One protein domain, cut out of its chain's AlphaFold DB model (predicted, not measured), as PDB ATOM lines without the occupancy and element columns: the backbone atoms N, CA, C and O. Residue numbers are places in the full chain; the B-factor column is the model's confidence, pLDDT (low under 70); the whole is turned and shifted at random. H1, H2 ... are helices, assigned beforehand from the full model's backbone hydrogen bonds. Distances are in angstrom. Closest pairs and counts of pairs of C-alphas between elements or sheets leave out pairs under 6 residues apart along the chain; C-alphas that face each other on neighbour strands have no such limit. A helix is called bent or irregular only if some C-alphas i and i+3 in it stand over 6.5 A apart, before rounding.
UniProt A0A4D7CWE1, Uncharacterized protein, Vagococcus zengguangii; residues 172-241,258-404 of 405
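This is residues 172 to 241 and 258 to 404 of the 405 residues of an uncharacterized protein of Vagococcus zengguangii (UniProt A0A4D7CWE1). H7 forms the core of a rounded body, with H1, H5, H6 and H10 packed crosswise on it; H2 crosses H10, and the hairpin of H8 and H9 packs on H2. H3 and H4 lie loosely at another side of the body, joined to it by links and touching no helix. The printed part has 217 residues with ten named helices, H1 to H10 in order along the chain, and no named strand; its class is all helix, and its helix packing is mostly crossed. It is compact, with a radius of gyration of the C-alphas of 17.5 A, and spans 43 by 42 by 36 A.

H1, residues 172 to 186, begins at C-alpha 172 (-68.444, 32.672, 35.472) and is 20.4 A long from first to last C-alpha. H2, residues 190 to 207, is 25.3 A long, and H3, residues 221 to 239, is 27.9 A long. H4 holds residues 260 to 269 and H5 residues 277 to 286. H6, residues 295 to 322, is the longest helix by residues, at 36.7 A, with a kink of 30 degrees near residue 302; it is neither bent nor irregular, but only just: C-alphas 303 and 306 are 6.3 A apart. H7, residues 326 to 344, begins at C-alpha 326 (-68.765, 49.314, 23.041) and is 27.7 A long. H8, residues 352 to 362, is only just irregular, with C-alphas 358 and 361 6.7 A apart. H9 holds residues 365 to 376. H10, residues 381 to 402, is 32.1 A long and ends at C-alpha 402 (-86.179, 41.793, 25.119).

H7 is the hub, touching five other helices. With its residues 336 to 344 alone it touches H1, about perpendicular at 75 degrees; the closest C-alphas are those of Ser 182 and Ala 340, 4.5 A apart. H7 and H10 touch, about perpendicular at 89 degrees, closest at the C-alphas of Tyr 332 and Ser 396, 5.2 A apart. H5 and H7 touch, closest at the C-alphas of Tyr 281 and Tyr 341, 5.8 A apart. H6, with residues 311 to 319 alone, touches H7 at a steep tilt of 56 degrees, opposite ways, closest at the C-alphas of Arg 315 and Phe 330, 5.8 A apart. H2 and H7 only just touch, with 3 pairs of C-alphas within 8 A, the closest being those of Leu 200 and Leu 338, 7.2 A apart. H2 and H10 touch at a steep tilt of 50 degrees, opposite ways, closest at the C-alphas of Ser 197 and Ile 390, 5.4 A apart. H9 touches H2, closest at the C-alphas of Leu 202 and Ala 372, 7.1 A apart. H8 and H9 form a helical hairpin, closest at the C-alphas of Ile 356 and Leu 368, 6.9 A apart. H3 and H10 are close but not clearly touching, the C-alphas of Ile 235 and Glu 381 being 6.8 A apart. H3 and H4 are near each other. Every O i to N i+4 pair is within hydrogen-bond range in H2, H4, H5, H9 and H10; the counts are 10 of 11 in H1, 14 of 15 in H3, 19 of 24 in H6, 14 of 15 in H7 and 5 of 7 in H8.

The two C-alphas farthest apart are those of Thr 241 and Asn 290, 55.8 A. Residues 242 to 257 are not printed, and C-alphas 241 and 258 are 31.6 A apart across the cut. The link from H2 to H3, residues 208 to 220, is long. The mean pLDDT of the printed part is 79.0; 55 residues are under 70, among them 220 to 241 and 258 to 274.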
ATOM      1  N   SER A 172     -67.182  33.289  35.903       89.06
ATOM      2  CA  SER A 172     -68.444  32.672  35.472       89.06
ATOM      3  C   SER A 172     -69.426  32.538  36.643       89.06
ATOM      4  O   SER A 172     -70.541  33.042  36.552       89.06
ATOM      5  N   LYS A 173     -68.976  32.014  37.794       89.69
ATOM      6  CA  LYS A 173     -69.797  31.932  39.017       89.69
ATOM      7  C   LYS A 173     -70.255  33.312  39.495       89.69
ATOM      8  O   LYS A 173     -71.429  33.508  39.784       89.69
ATOM      9  N   THR A 174     -69.345  34.291  39.502       93.56
ATOM     10  CA  THR A 174     -69.666  35.680  39.882       93.56
ATOM     11  C   THR A 174     -70.739  36.277  38.967       93.56
ATOM     12  O   THR A 174     -71.697  36.887  39.438       93.56
ATOM     13  N   ARG A 175     -70.593  36.090  37.650       93.00
ATOM     14  CA  ARG A 175     -71.557  36.528  36.638       93.00
ATOM     15  C   ARG A 175     -72.913  35.881  36.869       93.00
ATOM     16  O   ARG A 175     -73.918  36.580  36.838       93.00
ATOM     17  N   ASP A 176     -72.941  34.573  37.086       91.88
ATOM     18  CA  ASP A 176     -74.183  33.822  37.228       91.88
ATOM     19  C   ASP A 176     -74.952  34.279  38.471       91.88
ATOM     20  O   ASP A 176     -76.142  34.554  38.367       91.88
ATOM     21  N   THR A 177     -74.261  34.550  39.585       93.00
ATOM     22  CA  THR A 177     -74.867  35.196  40.761       93.00
ATOM     23  C   THR A 177     -75.431  36.587  40.448       93.00
ATOM     24  O   THR A 177     -76.502  36.945  40.938       93.00
ATOM     25  N   VAL A 178     -74.750  37.410  39.642       94.69
ATOM     26  CA  VAL A 178     -75.287  38.727  39.235       94.69
ATOM     27  C   VAL A 178     -76.531  38.551  38.355       94.69
ATOM     28  O   VAL A 178     -77.536  39.240  38.540       94.69
ATOM     29  N   LEU A 179     -76.482  37.624  37.398       92.25
ATOM     30  CA  LEU A 179     -77.574  37.364  36.463       92.25
ATOM     31  C   LEU A 179     -78.801  36.785  37.162       92.25
ATOM     32  O   LEU A 179     -79.911  37.198  36.856       92.25
ATOM     33  N   GLU A 180     -78.620  35.866  38.100       93.25
ATOM     34  CA  GLU A 180     -79.707  35.275  38.878       93.25
ATOM     35  C   GLU A 180     -80.480  36.352  39.648       93.25
ATOM     36  O   GLU A 180     -81.693  36.483  39.485       93.25
ATOM     37  N   ASN A 181     -79.768  37.204  40.391       93.00
ATOM     38  CA  ASN A 181     -80.393  38.267  41.180       93.00
ATOM     39  C   ASN A 181     -81.028  39.365  40.310       93.00
ATOM     40  O   ASN A 181     -82.097  39.868  40.644       93.00
ATOM     41  N   SER A 182     -80.416  39.720  39.174       92.19
ATOM     42  CA  SER A 182     -80.991  40.718  38.258       92.19
ATOM     43  C   SER A 182     -82.207  40.193  37.490       92.19
ATOM     44  O   SER A 182     -83.179  40.929  37.330       92.19
ATOM     45  N   LYS A 183     -82.219  38.919  37.071       90.69
ATOM     46  CA  LYS A 183     -83.366  38.302  36.376       90.69
ATOM     47  C   LYS A 183     -84.650  38.360  37.195       90.69
ATOM     48  O   LYS A 183     -85.713  38.541  36.611       90.69
ATOM     49  N   LEU A 184     -84.560  38.200  38.516       86.44
ATOM     50  CA  LEU A 184     -85.725  38.268  39.400       86.44
ATOM     51  C   LEU A 184     -86.391  39.646  39.355       86.44
ATOM     52  O   LEU A 184     -87.613  39.724  39.294       86.44
ATOM     53  N   VAL A 185     -85.597  40.716  39.292       88.44
ATOM     54  CA  VAL A 185     -86.114  42.087  39.198       88.44
ATOM     55  C   VAL A 185     -86.686  42.372  37.807       88.44
ATOM     56  O   VAL A 185     -87.727  43.001  37.685       88.44
ATOM     57  N   ILE A 186     -86.054  41.869  36.741       89.44
ATOM     58  CA  ILE A 186     -86.437  42.190  35.351       89.44
ATOM     59  C   ILE A 186     -87.763  41.532  34.921       89.44
ATOM     60  O   ILE A 186     -88.381  41.960  33.947       89.44
ATOM     61  N   LYS A 187     -88.236  40.515  35.651       88.69
ATOM     62  CA  LYS A 187     -89.548  39.884  35.414       88.69
ATOM     63  C   LYS A 187     -90.745  40.771  35.791       88.69
ATOM     64  O   LYS A 187     -91.868  40.397  35.469       88.69
ATOM     65  N   LYS A 188     -90.510  41.910  36.448       90.56
ATOM     66  CA  LYS A 188     -91.533  42.880  36.859       90.56
ATOM     67  C   LYS A 188     -92.193  43.610  35.677       90.56
ATOM     68  O   LYS A 188     -91.709  43.562  34.534       90.56
ATOM     69  N   THR A 189     -93.332  44.249  35.946       91.88
ATOM     70  CA  THR A 189     -94.085  45.030  34.950       91.88
ATOM     71  C   THR A 189     -93.297  46.267  34.512       91.88
ATOM     72  O   THR A 189     -92.357  46.688  35.182       91.88
ATOM     73  N   ASP A 190     -93.631  46.857  33.361       90.25
ATOM     74  CA  ASP A 190     -92.885  48.024  32.862       90.25
ATOM     75  C   ASP A 190     -93.039  49.254  33.775       90.25
ATOM     76  O   ASP A 190     -92.079  50.002  33.963       90.25
ATOM     77  N   GLU A 191     -94.198  49.409  34.418       91.12
ATOM     78  CA  GLU A 191     -94.442  50.446  35.430       91.12
ATOM     79  C   GLU A 191     -93.542  50.257  36.660       91.12
ATOM     80  O   GLU A 191     -92.864  51.193  37.087       91.12
ATOM     81  N   GLU A 192     -93.447  49.028  37.177       92.25
ATOM     82  CA  GLU A 192     -92.549  48.698  38.289       92.25
ATOM     83  C   GLU A 192     -91.077  48.923  37.917       92.25
ATOM     84  O   GLU A 192     -90.292  49.428  38.720       92.25
ATOM     85  N   LEU A 193     -90.678  48.568  36.692       92.19
ATOM     86  CA  LEU A 193     -89.307  48.764  36.217       92.19
ATOM     87  C   LEU A 193     -88.955  50.246  36.058       92.19
ATOM     88  O   LEU A 193     -87.798  50.616  36.283       92.19
ATOM     89  N   MET A 194     -89.920  51.095  35.701       93.00
ATOM     90  CA  MET A 194     -89.729  52.544  35.671       93.00
ATOM     91  C   MET A 194     -89.487  53.092  37.082       93.00
ATOM     92  O   MET A 194     -88.542  53.853  37.293       93.00
ATOM     93  N   GLU A 195     -90.266  52.643  38.065       92.75
ATOM     94  CA  GLU A 195     -90.094  53.061  39.459       92.75
ATOM     95  C   GLU A 195     -88.764  52.568  40.051       92.75
ATOM     96  O   GLU A 195     -88.006  53.338  40.641       92.75
ATOM     97  N   ILE A 196     -88.384  51.318  39.772       93.81
ATOM     98  CA  ILE A 196     -87.057  50.796  40.124       93.81
ATOM     99  C   ILE A 196     -85.953  51.630  39.464       93.81
ATOM    100  O   ILE A 196     -84.932  51.911  40.092       93.81
ATOM    101  N   SER A 197     -86.142  52.068  38.217       94.31
ATOM    102  CA  SER A 197     -85.166  52.913  37.517       94.31
ATOM    103  C   SER A 197     -84.999  54.278  38.189       94.31
ATOM    104  O   SER A 197     -83.875  54.782  38.259       94.31
ATOM    105  N   ARG A 198     -86.072  54.855  38.749       93.19
ATOM    106  CA  ARG A 198     -86.012  56.083  39.563       93.19
ATOM    107  C   ARG A 198     -85.230  55.866  40.854       93.19
ATOM    108  O   ARG A 198     -84.263  56.588  41.100       93.19
ATOM    109  N   LEU A 199     -85.555  54.818  41.611       93.62
ATOM    110  CA  LEU A 199     -84.856  54.481  42.858       93.62
ATOM    111  C   LEU A 199     -83.370  54.178  42.628       93.62
ATOM    112  O   LEU A 199     -82.507  54.647  43.370       93.62
ATOM    113  N   LEU A 200     -83.041  53.438  41.567       94.69
ATOM    114  CA  LEU A 200     -81.657  53.170  41.182       94.69
ATOM    115  C   LEU A 200     -80.917  54.445  40.766       94.69
ATOM    116  O   LEU A 200     -79.733  54.582  41.066       94.69
ATOM    117  N   SER A 201     -81.591  55.388  40.106       92.38
ATOM    118  CA  SER A 201     -80.995  56.679  39.743       92.38
ATOM    119  C   SER A 201     -80.655  57.505  40.983       92.38
ATOM    120  O   SER A 201     -79.557  58.062  41.059       92.38
ATOM    121  N   LEU A 202     -81.542  57.512  41.984       90.50
ATOM    122  CA  LEU A 202     -81.283  58.132  43.284       90.50
ATOM    123  C   LEU A 202     -80.114  57.445  44.009       90.50
ATOM    124  O   LEU A 202     -79.190  58.119  44.461       90.50
ATOM    125  N   LEU A 203     -80.084  56.107  44.051       91.06
ATOM    126  CA  LEU A 203     -78.970  55.340  44.625       91.06
ATOM    127  C   LEU A 203     -77.631  55.711  43.973       91.06
ATOM    128  O   LEU A 203     -76.640  55.961  44.660       91.06
ATOM    129  N   VAL A 204     -77.597  55.760  42.640       90.12
ATOM    130  CA  VAL A 204     -76.405  56.146  41.878       90.12
ATOM    131  C   VAL A 204     -76.008  57.577  42.203       90.12
ATOM    132  O   VAL A 204     -74.830  57.840  42.413       90.12
ATOM    133  N   TYR A 205     -76.959  58.499  42.306       85.06
ATOM    134  CA  TYR A 205     -76.671  59.879  42.671       85.06
ATOM    135  C   TYR A 205     -76.049  60.013  44.071       85.06
ATOM    136  O   TYR A 205     -75.090  60.773  44.241       85.06
ATOM    137  N   LEU A 206     -76.558  59.255  45.046       81.50
ATOM    138  CA  LEU A 206     -76.117  59.303  46.442       81.50
ATOM    139  C   LEU A 206     -74.738  58.656  46.658       81.50
ATOM    140  O   LEU A 206     -73.872  59.260  47.298       81.50
ATOM    141  N   GLU A 207     -74.520  57.458  46.109       80.75
ATOM    142  CA  GLU A 207     -73.334  56.634  46.393       80.75
ATOM    143  C   GLU A 207     -72.264  56.695  45.294       80.75
ATOM    144  O   GLU A 207     -71.068  56.585  45.574       80.75
ATOM    145  N   ASP A 208     -72.653  56.866  44.026       82.75
ATOM    146  CA  ASP A 208     -71.732  56.706  42.899       82.75
ATOM    147  C   ASP A 208     -72.098  57.543  41.656       82.75
ATOM    148  O   ASP A 208     -72.259  57.023  40.549       82.75
ATOM    149  N   LYS A 209     -72.191  58.872  41.823       80.25
ATOM    150  CA  LYS A 209     -72.679  59.823  40.797       80.25
ATOM    151  C   LYS A 209     -71.981  59.710  39.430       80.25
ATOM    152  O   LYS A 209     -72.507  60.129  38.408       80.25
ATOM    153  N   MET A 210     -70.774  59.158  39.356       79.44
ATOM    154  CA  MET A 210     -70.057  59.023  38.081       79.44
ATOM    155  C   MET A 210     -70.169  57.622  37.469       79.44
ATOM    156  O   MET A 210     -69.409  57.323  36.549       79.44
ATOM    157  N   LEU A 211     -71.069  56.762  37.961       86.94
ATOM    158  CA  LEU A 211     -71.185  55.354  37.571       86.94
ATOM    159  C   LEU A 211     -71.220  55.130  36.065       86.94
ATOM    160  O   LEU A 211     -70.378  54.394  35.554       86.94
ATOM    161  N   PHE A 212     -72.151  55.774  35.367       86.56
ATOM    162  CA  PHE A 212     -72.335  55.603  33.925       86.56
ATOM    163  C   PHE A 212     -71.350  56.436  33.091       86.56
ATOM    164  O   PHE A 212     -71.042  56.103  31.952       86.56
ATOM    165  N   ASP A 213     -70.772  57.487  33.670       80.56
ATOM    166  CA  ASP A 213     -69.947  58.451  32.935       80.56
ATOM    167  C   ASP A 213     -68.449  58.119  32.909       80.56
ATOM    168  O   ASP A 213     -67.711  58.577  32.022       80.56
ATOM    169  N   ARG A 214     -67.975  57.344  33.890       80.31
ATOM    170  CA  ARG A 214     -66.584  56.878  33.938       80.31
ATOM    171  C   ARG A 214     -66.344  55.772  32.911       80.31
ATOM    172  O   ARG A 214     -67.273  55.094  32.499       80.31
ATOM    173  N   LYS A 215     -65.092  55.532  32.521       79.31
ATOM    174  CA  LYS A 215     -64.727  54.377  31.670       79.31
ATOM    175  C   LYS A 215     -64.308  53.141  32.466       79.31
ATOM    176  O   LYS A 215     -64.271  52.042  31.929       79.31
ATOM    177  N   GLU A 216     -63.977  53.319  33.742       80.00
ATOM    178  CA  GLU A 216     -63.442  52.262  34.601       80.00
ATOM    179  C   GLU A 216     -64.446  51.840  35.682       80.00
ATOM    180  O   GLU A 216     -65.444  52.505  35.935       80.00
ATOM    181  N   VAL A 217     -64.202  50.704  36.332       83.69
ATOM    182  CA  VAL A 217     -65.060  50.192  37.418       83.69
ATOM    183  C   VAL A 217     -64.741  50.877  38.747       83.69
ATOM    184  O   VAL A 217     -65.637  51.114  39.559       83.69
ATOM    185  N   CYS A 218     -63.463  51.198  38.947       79.88
ATOM    186  CA  CYS A 218     -62.932  51.849  40.137       79.88
ATOM    187  C   CYS A 218     -62.786  53.351  39.915       79.88
ATOM    188  O   CYS A 218     -62.587  53.810  38.789       79.88
ATOM    189  N   VAL A 219     -62.817  54.105  41.010       73.62
ATOM    190  CA  VAL A 219     -62.486  55.527  40.990       73.62
ATOM    191  C   VAL A 219     -60.969  55.677  40.945       73.62
ATOM    192  O   VAL A 219     -60.282  55.477  41.943       73.62
ATOM    193  N   THR A 220     -60.437  56.042  39.784       69.19
ATOM    194  CA  THR A 220     -59.031  56.432  39.628       69.19
ATOM    195  C   THR A 220     -58.884  57.950  39.670       69.19
ATOM    196  O   THR A 220     -59.819  58.693  39.355       69.19
ATOM    197  N   LEU A 221     -57.702  58.444  40.047       65.94
ATOM    198  CA  LEU A 221     -57.435  59.885  40.096       65.94
ATOM    199  C   LEU A 221     -57.734  60.596  38.755       65.94
ATOM    200  O   LEU A 221     -58.379  61.646  38.791       65.94
ATOM    201  N   PRO A 222     -57.375  60.036  37.578       67.44
ATOM    202  CA  PRO A 222     -57.766  60.608  36.291       67.44
ATOM    203  C   PRO A 222     -59.286  60.657  36.100       67.44
ATOM    204  O   PRO A 222     -59.809  61.688  35.685       67.44
ATOM    205  N   SER A 223     -60.013  59.601  36.487       64.62
ATOM    206  CA  SER A 223     -61.476  59.550  36.346       64.62
ATOM    207  C   SER A 223     -62.197  60.634  37.163       64.62
ATOM    208  O   SER A 223     -63.178  61.211  36.692       64.62
ATOM    209  N   LEU A 224     -61.673  60.989  38.344       65.62
ATOM    210  CA  LEU A 224     -62.197  62.092  39.161       65.62
ATOM    211  C   LEU A 224     -61.994  63.454  38.491       65.62
ATOM    212  O   LEU A 224     -62.851  64.338  38.578       65.62
ATOM    213  N   LEU A 225     -60.853  63.636  37.829       64.44
ATOM    214  CA  LEU A 225     -60.514  64.876  37.134       64.44
ATOM    215  C   LEU A 225     -61.310  65.021  35.831       64.44
ATOM    216  O   LEU A 225     -61.815  66.105  35.543       64.44
ATOM    217  N   GLU A 226     -61.468  63.937  35.071       63.97
ATOM    218  CA  GLU A 226     -62.263  63.900  33.838       63.97
ATOM    219  C   GLU A 226     -63.761  64.039  34.098       63.97
ATOM    220  O   GLU A 226     -64.437  64.780  33.383       63.97
ATOM    221  N   GLY A 227     -64.281  63.391  35.144       59.62
ATOM    222  CA  GLY A 227     -65.692  63.473  35.512       59.62
ATOM    223  C   GLY A 227     -66.150  64.907  35.761       59.62
ATOM    224  O   GLY A 227     -67.197  65.335  35.282       59.62
ATOM    225  N   ARG A 228     -65.293  65.703  36.406       61.44
ATOM    226  CA  ARG A 228     -65.529  67.137  36.613       61.44
ATOM    227  C   ARG A 228     -65.512  67.942  35.327       61.44
ATOM    228  O   ARG A 228     -66.277  68.894  35.217       61.44
ATOM    229  N   LYS A 229     -64.640  67.588  34.377       59.78
ATOM    230  CA  LYS A 229     -64.594  68.241  33.065       59.78
ATOM    231  C   LYS A 229     -65.883  67.964  32.299       59.78
ATOM    232  O   LYS A 229     -66.530  68.913  31.885       59.78
ATOM    233  N   LYS A 230     -66.303  66.699  32.189       62.06
ATOM    234  CA  LYS A 230     -67.534  66.318  31.473       62.06
ATOM    235  C   LYS A 230     -68.792  66.915  32.099       62.06
ATOM    236  O   LYS A 230     -69.607  67.465  31.371       62.06
ATOM    237  N   TYR A 231     -68.919  66.856  33.427       56.41
ATOM    238  CA  TYR A 231     -70.047  67.456  34.144       56.41
ATOM    239  C   TYR A 231     -70.141  68.964  33.868       56.41
ATOM    240  O   TYR A 231     -71.188  69.457  33.467       56.41
ATOM    241  N   ARG A 232     -69.015  69.685  33.959       56.56
ATOM    242  CA  ARG A 232     -68.966  71.124  33.655       56.56
ATOM    243  C   ARG A 232     -69.205  71.436  32.178       56.56
ATOM    244  O   ARG A 232     -69.840  72.438  31.888       56.56
ATOM    245  N   CYS A 233     -68.747  70.594  31.251       56.12
ATOM    246  CA  CYS A 233     -69.044  70.768  29.828       56.12
ATOM    247  C   CYS A 233     -70.535  70.575  29.520       56.12
ATOM    248  O   CYS A 233     -71.059  71.335  28.719       56.12
ATOM    249  N   ARG A 234     -71.225  69.621  30.165       57.22
ATOM    250  CA  ARG A 234     -72.679  69.432  29.986       57.22
ATOM    251  C   ARG A 234     -73.480  70.634  30.473       57.22
ATOM    252  O   ARG A 234     -74.385  71.060  29.776       57.22
ATOM    253  N   ILE A 235     -73.096  71.205  31.613       55.38
ATOM    254  CA  ILE A 235     -73.693  72.436  32.155       55.38
ATOM    255  C   ILE A 235     -73.490  73.613  31.203       55.38
ATOM    256  O   ILE A 235     -74.401  74.388  30.930       55.38
ATOM    257  N   LEU A 236     -72.271  73.749  30.681       53.28
ATOM    258  CA  LEU A 236     -71.964  74.809  29.730       53.28
ATOM    259  C   LEU A 236     -72.754  74.622  28.431       53.28
ATOM    260  O   LEU A 236     -73.251  75.608  27.911       53.28
ATOM    261  N   GLN A 237     -72.935  73.386  27.960       56.19
ATOM    262  CA  GLN A 237     -73.731  73.068  26.770       56.19
ATOM    263  C   GLN A 237     -75.240  73.262  26.977       56.19
ATOM    264  O   GLN A 237     -75.902  73.750  26.067       56.19
ATOM    265  N   SER A 238     -75.787  72.929  28.152       52.31
ATOM    266  CA  SER A 238     -77.207  73.156  28.465       52.31
ATOM    267  C   SER A 238     -77.538  74.640  28.622       52.31
ATOM    268  O   SER A 238     -78.652  75.054  28.326       52.31
ATOM    269  N   ASN A 239     -76.559  75.443  29.047       49.50
ATOM    270  CA  ASN A 239     -76.720  76.885  29.237       49.50
ATOM    271  C   ASN A 239     -76.276  77.702  28.007       49.50
ATOM    272  O   ASN A 239     -76.589  78.889  27.914       49.50
ATOM    273  N   SER A 240     -75.565  77.099  27.046       45.28
ATOM    274  CA  SER A 240     -75.107  77.766  25.824       45.28
ATOM    275  C   SER A 240     -76.091  77.568  24.671       45.28
ATOM    276  O   SER A 240     -75.843  76.822  23.728       45.28
ATOM    277  N   THR A 241     -77.178  78.329  24.680       45.38
ATOM    278  CA  THR A 241     -77.946  78.635  23.460       45.38
ATOM    279  C   THR A 241     -77.262  79.702  22.588       45.38
ATOM    280  O   THR A 241     -77.823  80.139  21.588       45.38
ATOM    281  N   ARG A 258     -51.942  72.317  37.997       44.56
ATOM    282  CA  ARG A 258     -50.740  72.945  38.580       44.56
ATOM    283  C   ARG A 258     -50.422  72.689  40.060       44.56
ATOM    284  O   ARG A 258     -49.445  73.257  40.532       44.56
ATOM    285  N   SER A 259     -51.168  71.882  40.826       46.41
ATOM    286  CA  SER A 259     -50.736  71.608  42.214       46.41
ATOM    287  C   SER A 259     -51.199  70.254  42.793       46.41
ATOM    288  O   SER A 259     -52.403  70.043  42.987       46.41
ATOM    289  N   PRO A 260     -50.261  69.344  43.143       51.78
ATOM    290  CA  PRO A 260     -50.579  68.061  43.781       51.78
ATOM    291  C   PRO A 260     -51.203  68.239  45.177       51.78
ATOM    292  O   PRO A 260     -52.069  67.464  45.582       51.78
ATOM    293  N   LEU A 261     -50.870  69.323  45.884       50.03
ATOM    294  CA  LEU A 261     -51.452  69.680  47.186       50.03
ATOM    295  C   LEU A 261     -52.945  70.045  47.099       50.03
ATOM    296  O   LEU A 261     -53.723  69.698  47.992       50.03
ATOM    297  N   LYS A 262     -53.387  70.703  46.016       50.22
ATOM    298  CA  LYS A 262     -54.819  70.962  45.777       50.22
ATOM    299  C   LYS A 262     -55.560  69.680  45.402       50.22
ATOM    300  O   LYS A 262     -56.680  69.490  45.876       50.22
ATOM    301  N   ALA A 263     -54.941  68.771  44.643       51.34
ATOM    302  CA  ALA A 263     -55.506  67.446  44.377       51.34
ATOM    303  C   ALA A 263     -55.697  66.639  45.680       51.34
ATOM    304  O   ALA A 263     -56.780  66.108  45.910       51.34
ATOM    305  N   LEU A 264     -54.720  66.660  46.595       49.06
ATOM    306  CA  LEU A 264     -54.800  66.031  47.925       49.06
ATOM    307  C   LEU A 264     -55.890  66.624  48.833       49.06
ATOM    308  O   LEU A 264     -56.635  65.886  49.479       49.06
ATOM    309  N   ARG A 265     -56.054  67.954  48.868       47.53
ATOM    310  CA  ARG A 265     -57.163  68.593  49.611       47.53
ATOM    311  C   ARG A 265     -58.527  68.259  49.015       47.53
ATOM    312  O   ARG A 265     -59.500  68.078  49.741       47.53
ATOM    313  N   THR A 266     -58.583  68.139  47.695       46.25
ATOM    314  CA  THR A 266     -59.781  67.693  46.993       46.25
ATOM    315  C   THR A 266     -60.116  66.245  47.353       46.25
ATOM    316  O   THR A 266     -61.268  65.957  47.651       46.25
ATOM    317  N   LEU A 267     -59.118  65.359  47.421       43.31
ATOM    318  CA  LEU A 267     -59.282  63.968  47.854       43.31
ATOM    319  C   LEU A 267     -59.852  63.859  49.282       43.31
ATOM    320  O   LEU A 267     -60.654  62.969  49.541       43.31
ATOM    321  N   LYS A 268     -59.522  64.795  50.190       41.19
ATOM    322  CA  LYS A 268     -60.110  64.845  51.546       41.19
ATOM    323  C   LYS A 268     -61.607  65.193  51.564       41.19
ATOM    324  O   LYS A 268     -62.312  64.653  52.408       41.19
ATOM    325  N   LYS A 269     -62.104  66.049  50.656       41.22
ATOM    326  CA  LYS A 269     -63.545  66.385  50.565       41.22
ATOM    327  C   LYS A 269     -64.405  65.236  50.014       41.22
ATOM    328  O   LYS A 269     -65.607  65.234  50.231       41.22
ATOM    329  N   TYR A 270     -63.791  64.256  49.350       39.62
ATOM    330  CA  TYR A 270     -64.453  63.061  48.807       39.62
ATOM    331  C   TYR A 270     -64.112  61.800  49.608       39.62
ATOM    332  O   TYR A 270     -64.125  60.700  49.071       39.62
ATOM    333  N   LYS A 271     -63.856  61.942  50.915       38.34
ATOM    334  CA  LYS A 271     -63.730  60.838  51.885       38.34
ATOM    335  C   LYS A 271     -65.029  60.014  52.076       38.34
ATOM    336  O   LYS A 271     -65.165  59.334  53.086       38.34
ATOM    337  N   ARG A 272     -65.989  60.070  51.145       48.41
ATOM    338  CA  ARG A 272     -67.116  59.127  51.092       48.41
ATOM    339  C   ARG A 272     -66.611  57.806  50.508       48.41
ATOM    340  O   ARG A 272     -65.674  57.814  49.714       48.41
ATOM    341  N   GLY A 273     -67.144  56.690  51.003       52.78
ATOM    342  CA  GLY A 273     -66.561  55.349  50.893       52.78
ATOM    343  C   GLY A 273     -65.916  55.048  49.535       52.78
ATOM    344  O   GLY A 273     -66.577  55.028  48.509       52.78
ATOM    345  N   TYR A 274     -64.608  54.773  49.527       59.28
ATOM    346  CA  TYR A 274     -63.790  54.572  48.318       59.28
ATOM    347  C   TYR A 274     -64.202  53.380  47.415       59.28
ATOM    348  O   TYR A 274     -63.500  53.086  46.451       59.28
ATOM    349  N   SER A 275     -65.272  52.644  47.735       74.44
ATOM    350  CA  SER A 275     -65.774  51.525  46.924       74.44
ATOM    351  C   SER A 275     -66.979  51.976  46.106       74.44
ATOM    352  O   SER A 275     -67.990  52.363  46.676       74.44
ATOM    353  N   THR A 276     -66.905  51.851  44.784       87.69
ATOM    354  CA  THR A 276     -68.054  52.061  43.892       87.69
ATOM    355  C   THR A 276     -69.122  50.993  44.105       87.69
ATOM    356  O   THR A 276     -68.773  49.869  44.470       87.69
ATOM    357  N   LEU A 277     -70.390  51.284  43.791       89.94
ATOM    358  CA  LEU A 277     -71.495  50.311  43.889       89.94
ATOM    359  C   LEU A 277     -71.160  48.981  43.190       89.94
ATOM    360  O   LEU A 277     -71.392  47.900  43.731       89.94
ATOM    361  N   LEU A 278     -70.502  49.061  42.029       91.56
ATOM    362  CA  LEU A 278     -70.023  47.889  41.294       91.56
ATOM    363  C   LEU A 278     -69.019  47.066  42.108       91.56
ATOM    364  O   LEU A 278     -69.189  45.860  42.270       91.56
ATOM    365  N   THR A 279     -67.978  47.708  42.648       91.38
ATOM    366  CA  THR A 279     -66.980  47.004  43.470       91.38
ATOM    367  C   THR A 279     -67.586  46.451  44.756       91.38
ATOM    368  O   THR A 279     -67.202  45.363  45.176       91.38
ATOM    369  N   GLN A 280     -68.549  47.154  45.364       90.06
ATOM    370  CA  GLN A 280     -69.242  46.690  46.563       90.06
ATOM    371  C   GLN A 280     -70.012  45.396  46.282       90.06
ATOM    372  O   GLN A 280     -69.854  44.431  47.031       90.06
ATOM    373  N   TYR A 281     -70.771  45.345  45.181       92.50
ATOM    374  CA  TYR A 281     -71.548  44.159  44.824       92.50
ATOM    375  C   TYR A 281     -70.680  42.974  44.397       92.50
ATOM    376  O   TYR A 281     -70.881  41.847  44.858       92.50
ATOM    377  N   ILE A 282     -69.693  43.212  43.527       94.06
ATOM    378  CA  ILE A 282     -68.825  42.133  43.039       94.06
ATOM    379  C   ILE A 282     -68.041  41.515  44.185       94.06
ATOM    380  O   ILE A 282     -67.925  40.299  44.237       94.06
ATOM    381  N   ARG A 283     -67.599  42.316  45.153       90.44
ATOM    382  CA  ARG A 283     -66.957  41.822  46.372       90.44
ATOM    383  C   ARG A 283     -67.837  40.830  47.147       90.44
ATOM    384  O   ARG A 283     -67.322  39.808  47.582       90.44
ATOM    385  N   ILE A 284     -69.145  41.098  47.255       89.94
ATOM    386  CA  ILE A 284     -70.131  40.194  47.895       89.94
ATOM    387  C   ILE A 284     -70.330  38.926  47.080       89.94
ATOM    388  O   ILE A 284     -70.516  37.849  47.636       89.94
ATOM    389  N   SER A 285     -70.273  39.048  45.761       91.12
ATOM    390  CA  SER A 285     -70.558  37.936  44.860       91.12
ATOM    391  C   SER A 285     -69.347  37.036  44.611       91.12
ATOM    392  O   SER A 285     -69.527  35.866  44.295       91.12
ATOM    393  N   CYS A 286     -68.121  37.562  44.718       91.31
ATOM    394  CA  CYS A 286     -66.923  36.838  44.305       91.31
ATOM    395  C   CYS A 286     -66.079  36.275  45.454       91.31
ATOM    396  O   CYS A 286     -65.259  35.398  45.202       91.31
ATOM    397  N   MET A 287     -66.213  36.767  46.686       90.25
ATOM    398  CA  MET A 287     -65.353  36.352  47.801       90.25
ATOM    399  C   MET A 287     -65.945  35.186  48.592       90.25
ATOM    400  O   MET A 287     -67.158  35.094  48.759       90.25
ATOM    401  N   TYR A 288     -65.083  34.323  49.138       84.81
ATOM    402  CA  TYR A 288     -65.525  33.301  50.088       84.81
ATOM    403  C   TYR A 288     -66.008  33.916  51.413       84.81
ATOM    404  O   TYR A 288     -65.546  35.004  51.793       84.81
ATOM    405  N   PRO A 289     -66.875  33.208  52.166       77.50
ATOM    406  CA  PRO A 289     -67.227  33.591  53.530       77.50
ATOM    407  C   PRO A 289     -65.971  33.871  54.371       77.50
ATOM    408  O   PRO A 289     -64.926  33.252  54.176       77.50
ATOM    409  N   ASN A 290     -66.038  34.848  55.279       77.81
ATOM    410  CA  ASN A 290     -64.935  35.279  56.161       77.81
ATOM    411  C   ASN A 290     -63.706  35.914  55.474       77.81
ATOM    412  O   ASN A 290     -62.855  36.493  56.153       77.81
ATOM    413  N   SER A 291     -63.627  35.941  54.136       80.50
ATOM    414  CA  SER A 291     -62.568  36.671  53.413       80.50
ATOM    415  C   SER A 291     -62.653  38.198  53.597       80.50
ATOM    416  O   SER A 291     -61.716  38.934  53.272       80.50
ATOM    417  N   TYR A 292     -63.773  38.695  54.123       71.75
ATOM    418  CA  TYR A 292     -64.061  40.116  54.319       71.75
ATOM    419  C   TYR A 292     -63.131  40.826  55.300       71.75
ATOM    420  O   TYR A 292     -62.899  42.029  55.133       71.75
ATOM    421  N   ASN A 293     -62.567  40.083  56.254       79.94
ATOM    422  CA  ASN A 293     -61.684  40.607  57.297       79.94
ATOM    423  C   ASN A 293     -60.332  41.083  56.732       79.94
ATOM    424  O   ASN A 293     -59.651  41.910  57.334       79.94
ATOM    425  N   TYR A 294     -59.957  40.641  55.527       83.75
ATOM    426  CA  TYR A 294     -58.681  40.977  54.893       83.75
ATOM    427  C   TYR A 294     -58.743  42.286  54.094       83.75
ATOM    428  O   TYR A 294     -58.655  42.286  52.866       83.75
ATOM    429  N   THR A 295     -58.865  43.419  54.789       83.88
ATOM    430  CA  THR A 295     -59.051  44.765  54.205       83.88
ATOM    431  C   THR A 295     -58.063  45.115  53.091       83.88
ATOM    432  O   THR A 295     -58.505  45.514  52.013       83.88
ATOM    433  N   PHE A 296     -56.754  44.939  53.307       85.31
ATOM    434  CA  PHE A 296     -55.730  45.273  52.307       85.31
ATOM    435  C   PHE A 296     -55.870  44.439  51.027       85.31
ATOM    436  O   PHE A 296     -55.982  44.986  49.931       85.31
ATOM    437  N   ARG A 297     -55.929  43.109  51.163       88.38
ATOM    438  CA  ARG A 297     -56.003  42.184  50.020       88.38
ATOM    439  C   ARG A 297     -57.317  42.322  49.270       88.38
ATOM    440  O   ARG A 297     -57.327  42.377  48.049       88.38
ATOM    441  N   ARG A 298     -58.420  42.480  49.997       89.19
ATOM    442  CA  ARG A 298     -59.735  42.795  49.439       89.19
ATOM    443  C   ARG A 298     -59.698  44.081  48.614       89.19
ATOM    444  O   ARG A 298     -60.156  44.097  47.479       89.19
ATOM    445  N   LYS A 299     -59.122  45.156  49.153       87.88
ATOM    446  CA  LYS A 299     -59.036  46.437  48.445       87.88
ATOM    447  C   LYS A 299     -58.149  46.347  47.210       87.88
ATOM    448  O   LYS A 299     -58.569  46.768  46.139       87.88
ATOM    449  N   LEU A 300     -56.945  45.802  47.333       89.25
ATOM    450  CA  LEU A 300     -55.975  45.811  46.240       89.25
ATOM    451  C   LEU A 300     -56.292  44.742  45.186       89.25
ATOM    452  O   LEU A 300     -56.388  45.052  44.005       89.25
ATOM    453  N   PHE A 301     -56.517  43.494  45.594       91.12
ATOM    454  CA  PHE A 301     -56.805  42.415  44.654       91.12
ATOM    455  C   PHE A 301     -58.251  42.447  44.172       91.12
ATOM    456  O   PHE A 301     -58.494  42.558  42.974       91.12
ATOM    457  N   VAL A 302     -59.224  42.373  45.084       91.94
ATOM    458  CA  VAL A 302     -60.623  42.182  44.677       91.94
ATOM    459  C   VAL A 302     -61.175  43.441  44.016       91.94
ATOM    460  O   VAL A 302     -61.671  43.382  42.893       91.94
ATOM    461  N   GLU A 303     -61.057  44.594  44.674       89.56
ATOM    462  CA  GLU A 303     -61.654  45.824  44.147       89.56
ATOM    463  C   GLU A 303     -60.886  46.359  42.924       89.56
ATOM    464  O   GLU A 303     -61.525  46.667  41.924       89.56
ATOM    465  N   HIS A 304     -59.545  46.406  42.928       88.69
ATOM    466  CA  HIS A 304     -58.798  47.037  41.821       88.69
ATOM    467  C   HIS A 304     -58.422  46.097  40.670       88.69
ATOM    468  O   HIS A 304     -58.340  46.555  39.528       88.69
ATOM    469  N   ILE A 305     -58.181  44.809  40.934       92.19
ATOM    470  CA  ILE A 305     -57.689  43.868  39.916       92.19
ATOM    471  C   ILE A 305     -58.824  42.975  39.430       92.19
ATOM    472  O   ILE A 305     -59.191  43.039  38.256       92.19
ATOM    473  N   TYR A 306     -59.419  42.195  40.334       93.19
ATOM    474  CA  TYR A 306     -60.471  41.239  40.003       93.19
ATOM    475  C   TYR A 306     -61.668  41.940  39.365       93.19
ATOM    476  O   TYR A 306     -62.037  41.591  38.249       93.19
ATOM    477  N   CYS A 307     -62.236  42.972  40.007       93.56
ATOM    478  CA  CYS A 307     -63.391  43.684  39.450       93.56
ATOM    479  C   CYS A 307     -63.063  44.284  38.077       93.56
ATOM    480  O   CYS A 307     -63.833  44.123  37.133       93.56
ATOM    481  N   LYS A 308     -61.909  44.945  37.929       92.56
ATOM    482  CA  LYS A 308     -61.516  45.566  36.655       92.56
ATOM    483  C   LYS A 308     -61.459  44.539  35.521       92.56
ATOM    484  O   LYS A 308     -62.010  44.791  34.450       92.56
ATOM    485  N   LEU A 309     -60.828  43.390  35.754       94.25
ATOM    486  CA  LEU A 309     -60.694  42.332  34.750       94.25
ATOM    487  C   LEU A 309     -62.011  41.589  34.511       94.25
ATOM    488  O   LEU A 309     -62.335  41.301  33.361       94.25
ATOM    489  N   PHE A 310     -62.810  41.373  35.555       94.81
ATOM    490  CA  PHE A 310     -64.143  40.784  35.462       94.81
ATOM    491  C   PHE A 310     -65.047  41.587  34.522       94.81
ATOM    492  O   PHE A 310     -65.548  41.051  33.538       94.81
ATOM    493  N   TYR A 311     -65.194  42.895  34.754       93.38
ATOM    494  CA  TYR A 311     -66.010  43.742  33.881       93.38
ATOM    495  C   TYR A 311     -65.417  43.880  32.476       93.38
ATOM    496  O   TYR A 311     -66.173  43.957  31.513       93.38
ATOM    497  N   LYS A 312     -64.084  43.894  32.331       92.06
ATOM    498  CA  LYS A 312     -63.425  43.916  31.014       92.06
ATOM    499  C   LYS A 312     -63.791  42.678  30.194       92.06
ATOM    500  O   LYS A 312     -64.178  42.808  29.035       92.06
ATOM    501  N   SER A 313     -63.692  41.502  30.803       92.19
ATOM    502  CA  SER A 313     -64.072  40.232  30.190       92.19
ATOM    503  C   SER A 313     -65.578  40.185  29.889       92.19
ATOM    504  O   SER A 313     -65.978  39.903  28.760       92.19
ATOM    505  N   TRP A 314     -66.424  40.564  30.850       91.44
ATOM    506  CA  TRP A 314     -67.874  40.511  30.676       91.44
ATOM    507  C   TRP A 314     -68.396  41.493  29.625       91.44
ATOM    508  O   TRP A 314     -69.315  41.186  28.867       91.44
ATOM    509  N   ARG A 315     -67.760  42.658  29.506       89.19
ATOM    510  CA  ARG A 315     -68.023  43.601  28.422       89.19
ATOM    511  C   ARG A 315     -67.689  42.991  27.057       89.19
ATOM    512  O   ARG A 315     -68.534  43.015  26.169       89.19
ATOM    513  N   ARG A 316     -66.495  42.401  26.895       88.19
ATOM    514  CA  ARG A 316     -66.070  41.741  25.641       88.19
ATOM    515  C   ARG A 316     -67.010  40.612  25.233       88.19
ATOM    516  O   ARG A 316     -67.402  40.536  24.072       88.19
ATOM    517  N   PHE A 317     -67.437  39.817  26.209       86.88
ATOM    518  CA  PHE A 317     -68.438  38.778  26.017       86.88
ATOM    519  C   PHE A 317     -69.719  39.316  25.356       86.88
ATOM    520  O   PHE A 317     -70.199  38.752  24.371       86.88
ATOM    521  N   PHE A 318     -70.261  40.430  25.863       82.94
ATOM    522  CA  PHE A 318     -71.482  41.028  25.316       82.94
ATOM    523  C   PHE A 318     -71.288  41.704  23.965       82.94
ATOM    524  O   PHE A 318     -72.177  41.595  23.121       82.94
ATOM    525  N   VAL A 319     -70.148  42.361  23.745       83.75
ATOM    526  CA  VAL A 319     -69.804  42.911  22.425       83.75
ATOM    527  C   VAL A 319     -69.809  41.793  21.379       83.75
ATOM    528  O   VAL A 319     -70.382  41.970  20.308       83.75
ATOM    529  N   ARG A 320     -69.260  40.616  21.712       81.94
ATOM    530  CA  ARG A 320     -69.209  39.470  20.796       81.94
ATOM    531  C   ARG A 320     -70.573  38.829  20.532       81.94
ATOM    532  O   ARG A 320     -70.851  38.472  19.397       81.94
ATOM    533  N   ILE A 321     -71.395  38.623  21.563       78.06
ATOM    534  CA  ILE A 321     -72.621  37.805  21.436       78.06
ATOM    535  C   ILE A 321     -73.862  38.623  21.097       78.06
ATOM    536  O   ILE A 321     -74.740  38.128  20.402       78.06
ATOM    537  N   LYS A 322     -73.969  39.857  21.599       67.31
ATOM    538  CA  LYS A 322     -75.178  40.683  21.438       67.31
ATOM    539  C   LYS A 322     -74.992  41.859  20.483       67.31
ATOM    540  O   LYS A 322     -75.900  42.676  20.378       67.31
ATOM    541  N   PHE A 323     -73.825  41.977  19.838       64.62
ATOM    542  CA  PHE A 323     -73.475  43.084  18.935       64.62
ATOM    543  C   PHE A 323     -73.768  44.473  19.527       64.62
ATOM    544  O   PHE A 323     -74.042  45.439  18.815       64.62
ATOM    545  N   LEU A 324     -73.727  44.591  20.858       70.06
ATOM    546  CA  LEU A 324     -73.898  45.875  21.517       70.06
ATOM    547  C   LEU A 324     -72.645  46.704  21.257       70.06
ATOM    548  O   LEU A 324     -71.528  46.241  21.497       70.06
ATOM    549  N   GLY A 325     -72.843  47.947  20.814       70.81
ATOM    550  CA  GLY A 325     -71.764  48.921  20.721       70.81
ATOM    551  C   GLY A 325     -71.000  49.028  22.043       70.81
ATOM    552  O   GLY A 325     -71.545  48.808  23.130       70.81
ATOM    553  N   GLU A 326     -69.721  49.372  21.939       69.69
ATOM    554  CA  GLU A 326     -68.765  49.314  23.041       69.69
ATOM    555  C   GLU A 326     -69.238  50.013  24.327       69.69
ATOM    556  O   GLU A 326     -69.076  49.440  25.406       69.69
ATOM    557  N   ASP A 327     -69.844  51.195  24.221       71.88
ATOM    558  CA  ASP A 327     -70.342  51.957  25.374       71.88
ATOM    559  C   ASP A 327     -71.641  51.364  25.943       71.88
ATOM    560  O   ASP A 327     -71.751  51.139  27.150       71.88
ATOM    561  N   LYS A 328     -72.588  50.990  25.070       79.44
ATOM    562  CA  LYS A 328     -73.867  50.375  25.469       79.44
ATOM    563  C   LYS A 328     -73.657  49.061  26.219       79.44
ATOM    564  O   LYS A 328     -74.359  48.779  27.184       79.44
ATOM    565  N   SER A 329     -72.659  48.271  25.812       83.50
ATOM    566  CA  SER A 329     -72.322  47.014  26.487       83.50
ATOM    567  C   SER A 329     -71.884  47.222  27.941       83.50
ATOM    568  O   SER A 329     -72.174  46.385  28.794       83.50
ATOM    569  N   PHE A 330     -71.220  48.338  28.261       86.25
ATOM    570  CA  PHE A 330     -70.755  48.582  29.622       86.25
ATOM    571  C   PHE A 330     -71.872  49.109  30.522       86.25
ATOM    572  O   PHE A 330     -72.022  48.621  31.642       86.25
ATOM    573  N   ASP A 331     -72.699  50.025  30.017       88.81
ATOM    574  CA  ASP A 331     -73.893  50.516  30.720       88.81
ATOM    575  C   ASP A 331     -74.891  49.392  31.001       88.81
ATOM    576  O   ASP A 331     -75.451  49.301  32.097       88.81
ATOM    577  N   TYR A 332     -75.005  48.445  30.075       89.19
ATOM    578  CA  TYR A 332     -75.775  47.228  30.269       89.19
ATOM    579  C   TYR A 332     -75.258  46.380  31.442       89.19
ATOM    580  O   TYR A 332     -76.012  46.040  32.354       89.19
ATOM    581  N   VAL A 333     -73.954  46.079  31.477       91.25
ATOM    582  CA  VAL A 333     -73.350  45.279  32.560       91.25
ATOM    583  C   VAL A 333     -73.440  46.002  33.915       91.25
ATOM    584  O   VAL A 333     -73.673  45.370  34.953       91.25
ATOM    585  N   ARG A 334     -73.304  47.332  33.924       93.75
ATOM    586  CA  ARG A 334     -73.514  48.165  35.119       93.75
ATOM    587  C   ARG A 334     -74.934  48.052  35.638       93.75
ATOM    588  O   ARG A 334     -75.112  47.811  36.827       93.75
ATOM    589  N   THR A 335     -75.912  48.167  34.748       94.44
ATOM    590  CA  THR A 335     -77.332  48.083  35.093       94.44
ATOM    591  C   THR A 335     -77.674  46.722  35.690       94.44
ATOM    592  O   THR A 335     -78.314  46.659  36.734       94.44
ATOM    593  N   LEU A 336     -77.163  45.626  35.120       94.19
ATOM    594  CA  LEU A 336     -77.357  44.293  35.704       94.19
ATOM    595  C   LEU A 336     -76.753  44.166  37.100       94.19
ATOM    596  O   LEU A 336     -77.364  43.576  37.988       94.19
ATOM    597  N   THR A 337     -75.575  44.749  37.310       95.31
ATOM    598  CA  THR A 337     -74.959  44.767  38.640       95.31
ATOM    599  C   THR A 337     -75.790  45.599  39.623       95.31
ATOM    600  O   THR A 337     -75.983  45.170  40.755       95.31
ATOM    601  N   LEU A 338     -76.303  46.759  39.202       95.31
ATOM    602  CA  LEU A 338     -77.157  47.614  40.031       95.31
ATOM    603  C   LEU A 338     -78.447  46.912  40.446       95.31
ATOM    604  O   LEU A 338     -78.796  46.947  41.619       95.31
ATOM    605  N   LEU A 339     -79.123  46.238  39.515       95.75
ATOM    606  CA  LEU A 339     -80.327  45.463  39.818       95.75
ATOM    607  C   LEU A 339     -80.036  44.348  40.821       95.75
ATOM    608  O   LEU A 339     -80.792  44.134  41.765       95.75
ATOM    609  N   ALA A 340     -78.914  43.655  40.636       95.50
ATOM    610  CA  ALA A 340     -78.495  42.605  41.546       95.50
ATOM    611  C   ALA A 340     -78.153  43.160  42.944       95.50
ATOM    612  O   ALA A 340     -78.518  42.555  43.949       95.50
ATOM    613  N   TYR A 341     -77.526  44.340  43.021       94.31
ATOM    614  CA  TYR A 341     -77.281  45.057  44.275       94.31
ATOM    615  C   TYR A 341     -78.589  45.477  44.957       94.31
ATOM    616  O   TYR A 341     -78.775  45.210  46.143       94.31
ATOM    617  N   TYR A 342     -79.517  46.067  44.202       93.81
ATOM    618  CA  TYR A 342     -80.849  46.446  44.672       93.81
ATOM    619  C   TYR A 342     -81.609  45.252  45.253       93.81
ATOM    620  O   TYR A 342     -82.162  45.348  46.344       93.81
ATOM    621  N   LYS A 343     -81.547  44.094  44.587       93.06
ATOM    622  CA  LYS A 343     -82.169  42.862  45.078       93.06
ATOM    623  C   LYS A 343     -81.500  42.313  46.333       93.06
ATOM    624  O   LYS A 343     -82.180  41.978  47.292       93.06
ATOM    625  N   LYS A 344     -80.181  42.121  46.296       91.56
ATOM    626  CA  LYS A 344     -79.479  41.272  47.269       91.56
ATOM    627  C   LYS A 344     -78.894  42.040  48.450       91.56
ATOM    628  O   LYS A 344     -78.745  41.462  49.517       91.56
ATOM    629  N   VAL A 345     -78.517  43.303  48.257       89.88
ATOM    630  CA  VAL A 345     -77.914  44.139  49.311       89.88
ATOM    631  C   VAL A 345     -78.948  45.064  49.930       89.88
ATOM    632  O   VAL A 345     -78.963  45.228  51.142       89.88
ATOM    633  N   LEU A 346     -79.811  45.657  49.103       90.19
ATOM    634  CA  LEU A 346     -80.870  46.548  49.577       90.19
ATOM    635  C   LEU A 346     -82.202  45.823  49.801       90.19
ATOM    636  O   LEU A 346     -83.126  46.434  50.312       90.19
ATOM    637  N   GLU A 347     -82.334  44.545  49.443       91.38
ATOM    638  CA  GLU A 347     -83.573  43.762  49.607       91.38
ATOM    639  C   GLU A 347     -84.824  44.468  49.040       91.38
ATOM    640  O   GLU A 347     -85.878  44.467  49.663       91.38
ATOM    641  N   GLU A 348     -84.690  45.081  47.859       91.12
ATOM    642  CA  GLU A 348     -85.773  45.730  47.097       91.12
ATOM    643  C   GLU A 348     -86.586  46.803  47.851       91.12
ATOM    644  O   GLU A 348     -87.779  46.613  48.083       91.12
ATOM    645  N   PRO A 349     -85.996  47.966  48.188       91.69
ATOM    646  CA  PRO A 349     -86.762  49.051  48.788       91.69
ATOM    647  C   PRO A 349     -87.891  49.500  47.854       91.69
ATOM    648  O   PRO A 349     -87.681  49.660  46.647       91.69
ATOM    649  N   ILE A 350     -89.073  49.714  48.430       90.00
ATOM    650  CA  ILE A 350     -90.307  50.043  47.706       90.00
ATOM    651  C   ILE A 350     -90.358  51.538  47.378       90.00
ATOM    652  O   ILE A 350     -90.932  51.938  46.371       90.00
ATOM    653  N   ASN A 351     -89.751  52.371  48.224       90.94
ATOM    654  CA  ASN A 351     -89.750  53.822  48.075       90.94
ATOM    655  C   ASN A 351     -88.409  54.454  48.482       90.94
ATOM    656  O   ASN A 351     -87.504  53.805  49.014       90.94
ATOM    657  N   GLU A 352     -88.290  55.755  48.231       88.12
ATOM    658  CA  GLU A 352     -87.081  56.542  48.489       88.12
ATOM    659  C   GLU A 352     -86.688  56.569  49.966       88.12
ATOM    660  O   GLU A 352     -85.508  56.493  50.303       88.12
ATOM    661  N   LEU A 353     -87.674  56.658  50.859       86.81
ATOM    662  CA  LEU A 353     -87.432  56.729  52.294       86.81
ATOM    663  C   LEU A 353     -86.862  55.407  52.817       86.81
ATOM    664  O   LEU A 353     -85.920  55.409  53.611       86.81
ATOM    665  N   GLU A 354     -87.378  54.281  52.330       89.50
ATOM    666  CA  GLU A 354     -86.842  52.955  52.616       89.50
ATOM    667  C   GLU A 354     -85.427  52.791  52.048       89.50
ATOM    668  O   GLU A 354     -84.532  52.326  52.756       89.50
ATOM    669  N   LEU A 355     -85.184  53.254  50.817       89.50
ATOM    670  CA  LEU A 355     -83.850  53.265  50.214       89.50
ATOM    671  C   LEU A 355     -82.852  54.055  51.075       89.50
ATOM    672  O   LEU A 355     -81.782  53.543  51.408       89.50
ATOM    673  N   ILE A 356     -83.202  55.278  51.480       85.62
ATOM    674  CA  ILE A 356     -82.354  56.123  52.331       85.62
ATOM    675  C   ILE A 356     -82.121  55.456  53.693       85.62
ATOM    676  O   ILE A 356     -81.001  55.492  54.200       85.62
ATOM    677  N   ASN A 357     -83.134  54.807  54.275       84.38
ATOM    678  CA  ASN A 357     -82.984  54.045  55.517       84.38
ATOM    679  C   ASN A 357     -82.008  52.872  55.367       84.38
ATOM    680  O   ASN A 357     -81.176  52.668  56.246       84.38
ATOM    681  N   LYS A 358     -82.023  52.154  54.241       84.88
ATOM    682  CA  LYS A 358     -81.059  51.071  53.993       84.88
ATOM    683  C   LYS A 358     -79.640  51.567  53.701       84.88
ATOM    684  O   LYS A 358     -78.684  50.837  53.934       84.88
ATOM    685  N   LEU A 359     -79.476  52.818  53.265       79.81
ATOM    686  CA  LEU A 359     -78.163  53.453  53.082       79.81
ATOM    687  C   LEU A 359     -77.571  54.039  54.378       79.81
ATOM    688  O   LEU A 359     -76.352  54.216  54.464       79.81
ATOM    689  N   GLN A 360     -78.395  54.312  55.399       60.91
ATOM    690  CA  GLN A 360     -77.987  54.942  56.671       60.91
ATOM    691  C   GLN A 360     -76.931  54.171  57.464       60.91
ATOM    692  O   GLN A 360     -76.228  54.778  58.268       60.91
ATOM    693  N   SER A 361     -76.717  52.881  57.196       53.62
ATOM    694  CA  SER A 361     -75.572  52.146  57.753       53.62
ATOM    695  C   SER A 361     -74.207  52.772  57.404       53.62
ATOM    696  O   SER A 361     -73.186  52.378  57.965       53.62
ATOM    697  N   SER A 362     -74.175  53.734  56.472       49.81
ATOM    698  CA  SER A 362     -72.973  54.313  55.859       49.81
ATOM    699  C   SER A 362     -72.731  55.797  56.201       49.81
ATOM    700  O   SER A 362     -71.668  56.322  55.863       49.81
ATOM    701  N   GLY A 363     -73.682  56.498  56.843       56.88
ATOM    702  CA  GLY A 363     -73.596  57.942  57.122       56.88
ATOM    703  C   GLY A 363     -74.832  58.540  57.819       56.88
ATOM    704  O   GLY A 363     -75.815  57.850  58.061       56.88
ATOM    705  N   SER A 364     -74.797  59.839  58.148       59.03
ATOM    706  CA  SER A 364     -75.899  60.537  58.837       59.03
ATOM    707  C   SER A 364     -77.122  60.734  57.929       59.03
ATOM    708  O   SER A 364     -77.009  61.355  56.868       59.03
ATOM    709  N   LYS A 365     -78.290  60.269  58.388       70.44
ATOM    710  CA  LYS A 365     -79.594  60.328  57.699       70.44
ATOM    711  C   LYS A 365     -79.931  61.702  57.120       70.44
ATOM    712  O   LYS A 365     -80.311  61.793  55.960       70.44
ATOM    713  N   GLU A 366     -79.755  62.751  57.913       67.81
ATOM    714  CA  GLU A 366     -80.115  64.129  57.556       67.81
ATOM    715  C   GLU A 366     -79.385  64.605  56.295       67.81
ATOM    716  O   GLU A 366     -80.012  65.109  55.371       67.81
ATOM    717  N   ILE A 367     -78.083  64.322  56.197       69.19
ATOM    718  CA  ILE A 367     -77.268  64.679  55.026       69.19
ATOM    719  C   ILE A 367     -77.719  63.909  53.774       69.19
ATOM    720  O   ILE A 367     -77.656  64.437  52.667       69.19
ATOM    721  N   LEU A 368     -78.140  62.648  53.915       71.50
ATOM    722  CA  LEU A 368     -78.629  61.864  52.775       71.50
ATOM    723  C   LEU A 368     -79.979  62.382  52.278       71.50
ATOM    724  O   LEU A 368     -80.168  62.477  51.068       71.50
ATOM    725  N   VAL A 369     -80.877  62.753  53.192       75.88
ATOM    726  CA  VAL A 369     -82.174  63.358  52.858       75.88
ATOM    727  C   VAL A 369     -81.981  64.716  52.184       75.88
ATOM    728  O   VAL A 369     -82.583  64.966  51.149       75.88
ATOM    729  N   GLU A 370     -81.091  65.564  52.702       75.62
ATOM    730  CA  GLU A 370     -80.782  66.866  52.098       75.62
ATOM    731  C   GLU A 370     -80.266  66.713  50.658       75.62
ATOM    732  O   GLU A 370     -80.738  67.378  49.739       75.62
ATOM    733  N   ILE A 371     -79.353  65.765  50.426       72.56
ATOM    734  CA  ILE A 371     -78.821  65.500  49.083       72.56
ATOM    735  C   ILE A 371     -79.881  64.877  48.169       72.56
ATOM    736  O   ILE A 371     -79.903  65.193  46.979       72.56
ATOM    737  N   ALA A 372     -80.746  64.009  48.697       77.62
ATOM    738  CA  ALA A 372     -81.870  63.456  47.949       77.62
ATOM    739  C   ALA A 372     -82.854  64.559  47.535       77.62
ATOM    740  O   ALA A 372     -83.268  64.591  46.382       77.62
ATOM    741  N   ASN A 373     -83.138  65.532  48.400       78.19
ATOM    742  CA  ASN A 373     -83.978  66.676  48.046       78.19
ATOM    743  C   ASN A 373     -83.379  67.474  46.875       78.19
ATOM    744  O   ASN A 373     -84.093  67.776  45.920       78.19
ATOM    745  N   CYS A 374     -82.058  67.694  46.857       74.56
ATOM    746  CA  CYS A 374     -81.379  68.317  45.712       74.56
ATOM    747  C   CYS A 374     -81.499  67.506  44.406       74.56
ATOM    748  O   CYS A 374     -81.366  68.062  43.318       74.56
ATOM    749  N   PHE A 375     -81.710  66.187  44.475       76.06
ATOM    750  CA  PHE A 375     -81.944  65.349  43.292       76.06
ATOM    751  C   PHE A 375     -83.326  65.599  42.661       76.06
ATOM    752  O   PHE A 375     -83.499  65.393  41.458       76.06
ATOM    753  N   TYR A 376     -84.293  66.069  43.455       75.88
ATOM    754  CA  TYR A 376     -85.675  66.302  43.030       75.88
ATOM    755  C   TYR A 376     -86.019  67.756  42.725       75.88
ATOM    756  O   TYR A 376     -87.105  68.013  42.206       75.88
ATOM    757  N   GLU A 377     -85.104  68.693  42.963       73.88
ATOM    758  CA  GLU A 377     -85.289  70.093  42.589       73.88
ATOM    759  C   GLU A 377     -85.611  70.224  41.089       73.88
ATOM    760  O   GLU A 377     -84.814  69.886  40.212       73.88
ATOM    761  N   ILE A 378     -86.829  70.702  40.807       56.56
ATOM    762  CA  ILE A 378     -87.440  70.750  39.467       56.56
ATOM    763  C   ILE A 378     -86.696  71.730  38.546       56.56
ATOM    764  O   ILE A 378     -86.635  71.528  37.335       56.56
ATOM    765  N   ASN A 379     -86.068  72.754  39.122       54.12
ATOM    766  CA  ASN A 379     -85.348  73.790  38.393       54.12
ATOM    767  C   ASN A 379     -83.842  73.649  38.636       54.12
ATOM    768  O   ASN A 379     -83.327  74.144  39.634       54.12
ATOM    769  N   GLY A 380     -83.118  72.996  37.722       58.69
ATOM    770  CA  GLY A 380     -81.656  72.977  37.793       58.69
ATOM    771  C   GLY A 380     -80.962  71.852  37.030       58.69
ATOM    772  O   GLY A 380     -81.577  70.965  36.441       58.69
ATOM    773  N   GLU A 381     -79.629  71.878  37.088       60.66
ATOM    774  CA  GLU A 381     -78.718  70.893  36.479       60.66
ATOM    775  C   GLU A 381     -78.990  69.448  36.945       60.66
ATOM    776  O   GLU A 381     -78.692  68.484  36.233       60.66
ATOM    777  N   HIS A 382     -79.565  69.297  38.141       69.38
ATOM    778  CA  HIS A 382     -79.889  68.016  38.762       69.38
ATOM    779  C   HIS A 382     -81.065  67.308  38.083       69.38
ATOM    780  O   HIS A 382     -81.001  66.092  37.904       69.38
ATOM    781  N   HIS A 383     -82.061  68.060  37.606       73.25
ATOM    782  CA  HIS A 383     -83.207  67.520  36.876       73.25
ATOM    783  C   HIS A 383     -82.776  66.846  35.564       73.25
ATOM    784  O   HIS A 383     -83.114  65.695  35.308       73.25
ATOM    785  N   ILE A 384     -81.960  67.530  34.751       75.25
ATOM    786  CA  ILE A 384     -81.461  66.991  33.469       75.25
ATOM    787  C   ILE A 384     -80.648  65.714  33.702       75.25
ATOM    788  O   ILE A 384     -80.792  64.726  32.984       75.25
ATOM    789  N   TYR A 385     -79.792  65.727  34.724       79.06
ATOM    790  CA  TYR A 385     -78.976  64.574  35.078       79.06
ATOM    791  C   TYR A 385     -79.821  63.385  35.568       79.06
ATOM    792  O   TYR A 385     -79.530  62.246  35.205       79.06
ATOM    793  N   ARG A 386     -80.872  63.640  36.357       84.50
ATOM    794  CA  ARG A 386     -81.820  62.617  36.813       84.50
ATOM    795  C   ARG A 386     -82.515  61.939  35.637       84.50
ATOM    796  O   ARG A 386     -82.481  60.715  35.556       84.50
ATOM    797  N   GLU A 387     -83.107  62.712  34.730       85.50
ATOM    798  CA  GLU A 387     -83.830  62.151  33.581       85.50
ATOM    799  C   GLU A 387     -82.897  61.337  32.667       85.50
ATOM    800  O   GLU A 387     -83.262  60.253  32.213       85.50
ATOM    801  N   ASP A 388     -81.662  61.797  32.438       86.50
ATOM    802  CA  ASP A 388     -80.650  61.027  31.696       86.50
ATOM    803  C   ASP A 388     -80.330  59.690  32.390       86.50
ATOM    804  O   ASP A 388     -80.306  58.647  31.734       86.50
ATOM    805  N   LEU A 389     -80.139  59.684  33.715       88.25
ATOM    806  CA  LEU A 389     -79.903  58.447  34.465       88.25
ATOM    807  C   LEU A 389     -81.078  57.471  34.374       88.25
ATOM    808  O   LEU A 389     -80.856  56.301  34.055       88.25
ATOM    809  N   ILE A 390     -82.303  57.948  34.617       91.81
ATOM    810  CA  ILE A 390     -83.515  57.122  34.563       91.81
ATOM    811  C   ILE A 390     -83.615  56.474  33.186       91.81
ATOM    812  O   ILE A 390     -83.735  55.254  33.086       91.81
ATOM    813  N   ASN A 391     -83.466  57.266  32.123       90.12
ATOM    814  CA  ASN A 391     -83.561  56.779  30.751       90.12
ATOM    815  C   ASN A 391     -82.461  55.769  30.403       90.12
ATOM    816  O   ASN A 391     -82.732  54.758  29.749       90.12
ATOM    817  N   ARG A 392     -81.214  55.980  30.845       89.69
ATOM    818  CA  ARG A 392     -80.115  55.024  30.607       89.69
ATOM    819  C   ARG A 392     -80.319  53.700  31.334       89.69
ATOM    820  O   ARG A 392     -80.075  52.642  30.749       89.69
ATOM    821  N   ILE A 393     -80.761  53.754  32.588       93.12
ATOM    822  CA  ILE A 393     -81.054  52.560  33.382       93.12
ATOM    823  C   ILE A 393     -82.232  51.821  32.751       93.12
ATOM    824  O   ILE A 393     -82.084  50.661  32.371       93.12
ATOM    825  N   TYR A 394     -83.353  52.507  32.535       92.94
ATOM    826  CA  TYR A 394     -84.567  51.917  31.981       92.94
ATOM    827  C   TYR A 394     -84.341  51.312  30.589       92.94
ATOM    828  O   TYR A 394     -84.694  50.158  30.343       92.94
ATOM    829  N   SER A 395     -83.660  52.026  29.687       90.19
ATOM    830  CA  SER A 395     -83.318  51.491  28.359       90.19
ATOM    831  C   SER A 395     -82.432  50.244  28.439       90.19
ATOM    832  O   SER A 395     -82.666  49.275  27.715       90.19
ATOM    833  N   SER A 396     -81.458  50.212  29.353       90.25
ATOM    834  CA  SER A 396     -80.602  49.039  29.573       90.25
ATOM    835  C   SER A 396     -81.385  47.835  30.110       90.25
ATOM    836  O   SER A 396     -81.151  46.705  29.671       90.25
ATOM    837  N   ILE A 397     -82.341  48.070  31.016       91.19
ATOM    838  CA  ILE A 397     -83.272  47.048  31.516       91.19
ATOM    839  C   ILE A 397     -84.108  46.489  30.364       91.19
ATOM    840  O   ILE A 397     -84.194  45.271  30.193       91.19
ATOM    841  N   HIS A 398     -84.674  47.363  29.535       87.19
ATOM    842  CA  HIS A 398     -85.545  46.962  28.436       87.19
ATOM    843  C   HIS A 398     -84.795  46.160  27.358       87.19
ATOM    844  O   HIS A 398     -85.320  45.166  26.845       87.19
ATOM    845  N   ILE A 399     -83.541  46.520  27.056       84.56
ATOM    846  CA  ILE A 399     -82.658  45.720  26.189       84.56
ATOM    847  C   ILE A 399     -82.491  44.306  26.761       84.56
ATOM    848  O   ILE A 399     -82.502  43.326  26.016       84.56
ATOM    849  N   TYR A 400     -82.348  44.169  28.084       80.69
ATOM    850  CA  TYR A 400     -82.207  42.855  28.710       80.69
ATOM    851  C   TYR A 400     -83.492  42.043  28.610       80.69
ATOM    852  O   TYR A 400     -83.439  40.897  28.159       80.69
ATOM    853  N   LYS A 401     -84.626  42.646  28.980       83.62
ATOM    854  CA  LYS A 401     -85.952  42.018  28.947       83.62
ATOM    855  C   LYS A 401     -86.273  41.459  27.558       83.62
ATOM    856  O   LYS A 401     -86.682  40.308  27.446       83.62
ATOM    857  N   ASN A 402     -85.968  42.220  26.506       80.69
ATOM    858  CA  ASN A 402     -86.179  41.793  25.119       80.69
ATOM    859  C   ASN A 402     -85.213  40.698  24.653       80.69
ATOM    860  O   ASN A 402     -85.546  39.957  23.744       80.69
ATOM    861  N   SER A 403     -84.030  40.588  25.259       72.25
ATOM    862  CA  SER A 403     -83.016  39.591  24.880       72.25
ATOM    863  C   SER A 403     -83.155  38.229  25.576       72.25
ATOM    864  O   SER A 403     -82.297  37.368  25.387       72.25
ATOM    865  N   ILE A 404     -84.144  38.085  26.465       63.28
ATOM    866  CA  ILE A 404     -84.494  36.823  27.141       63.28
ATOM    867  C   ILE A 404     -85.657  36.102  26.448       63.28
ATOM    868  O   ILE A 404     -85.829  34.904  26.670       63.28
TER     869      ILE A 404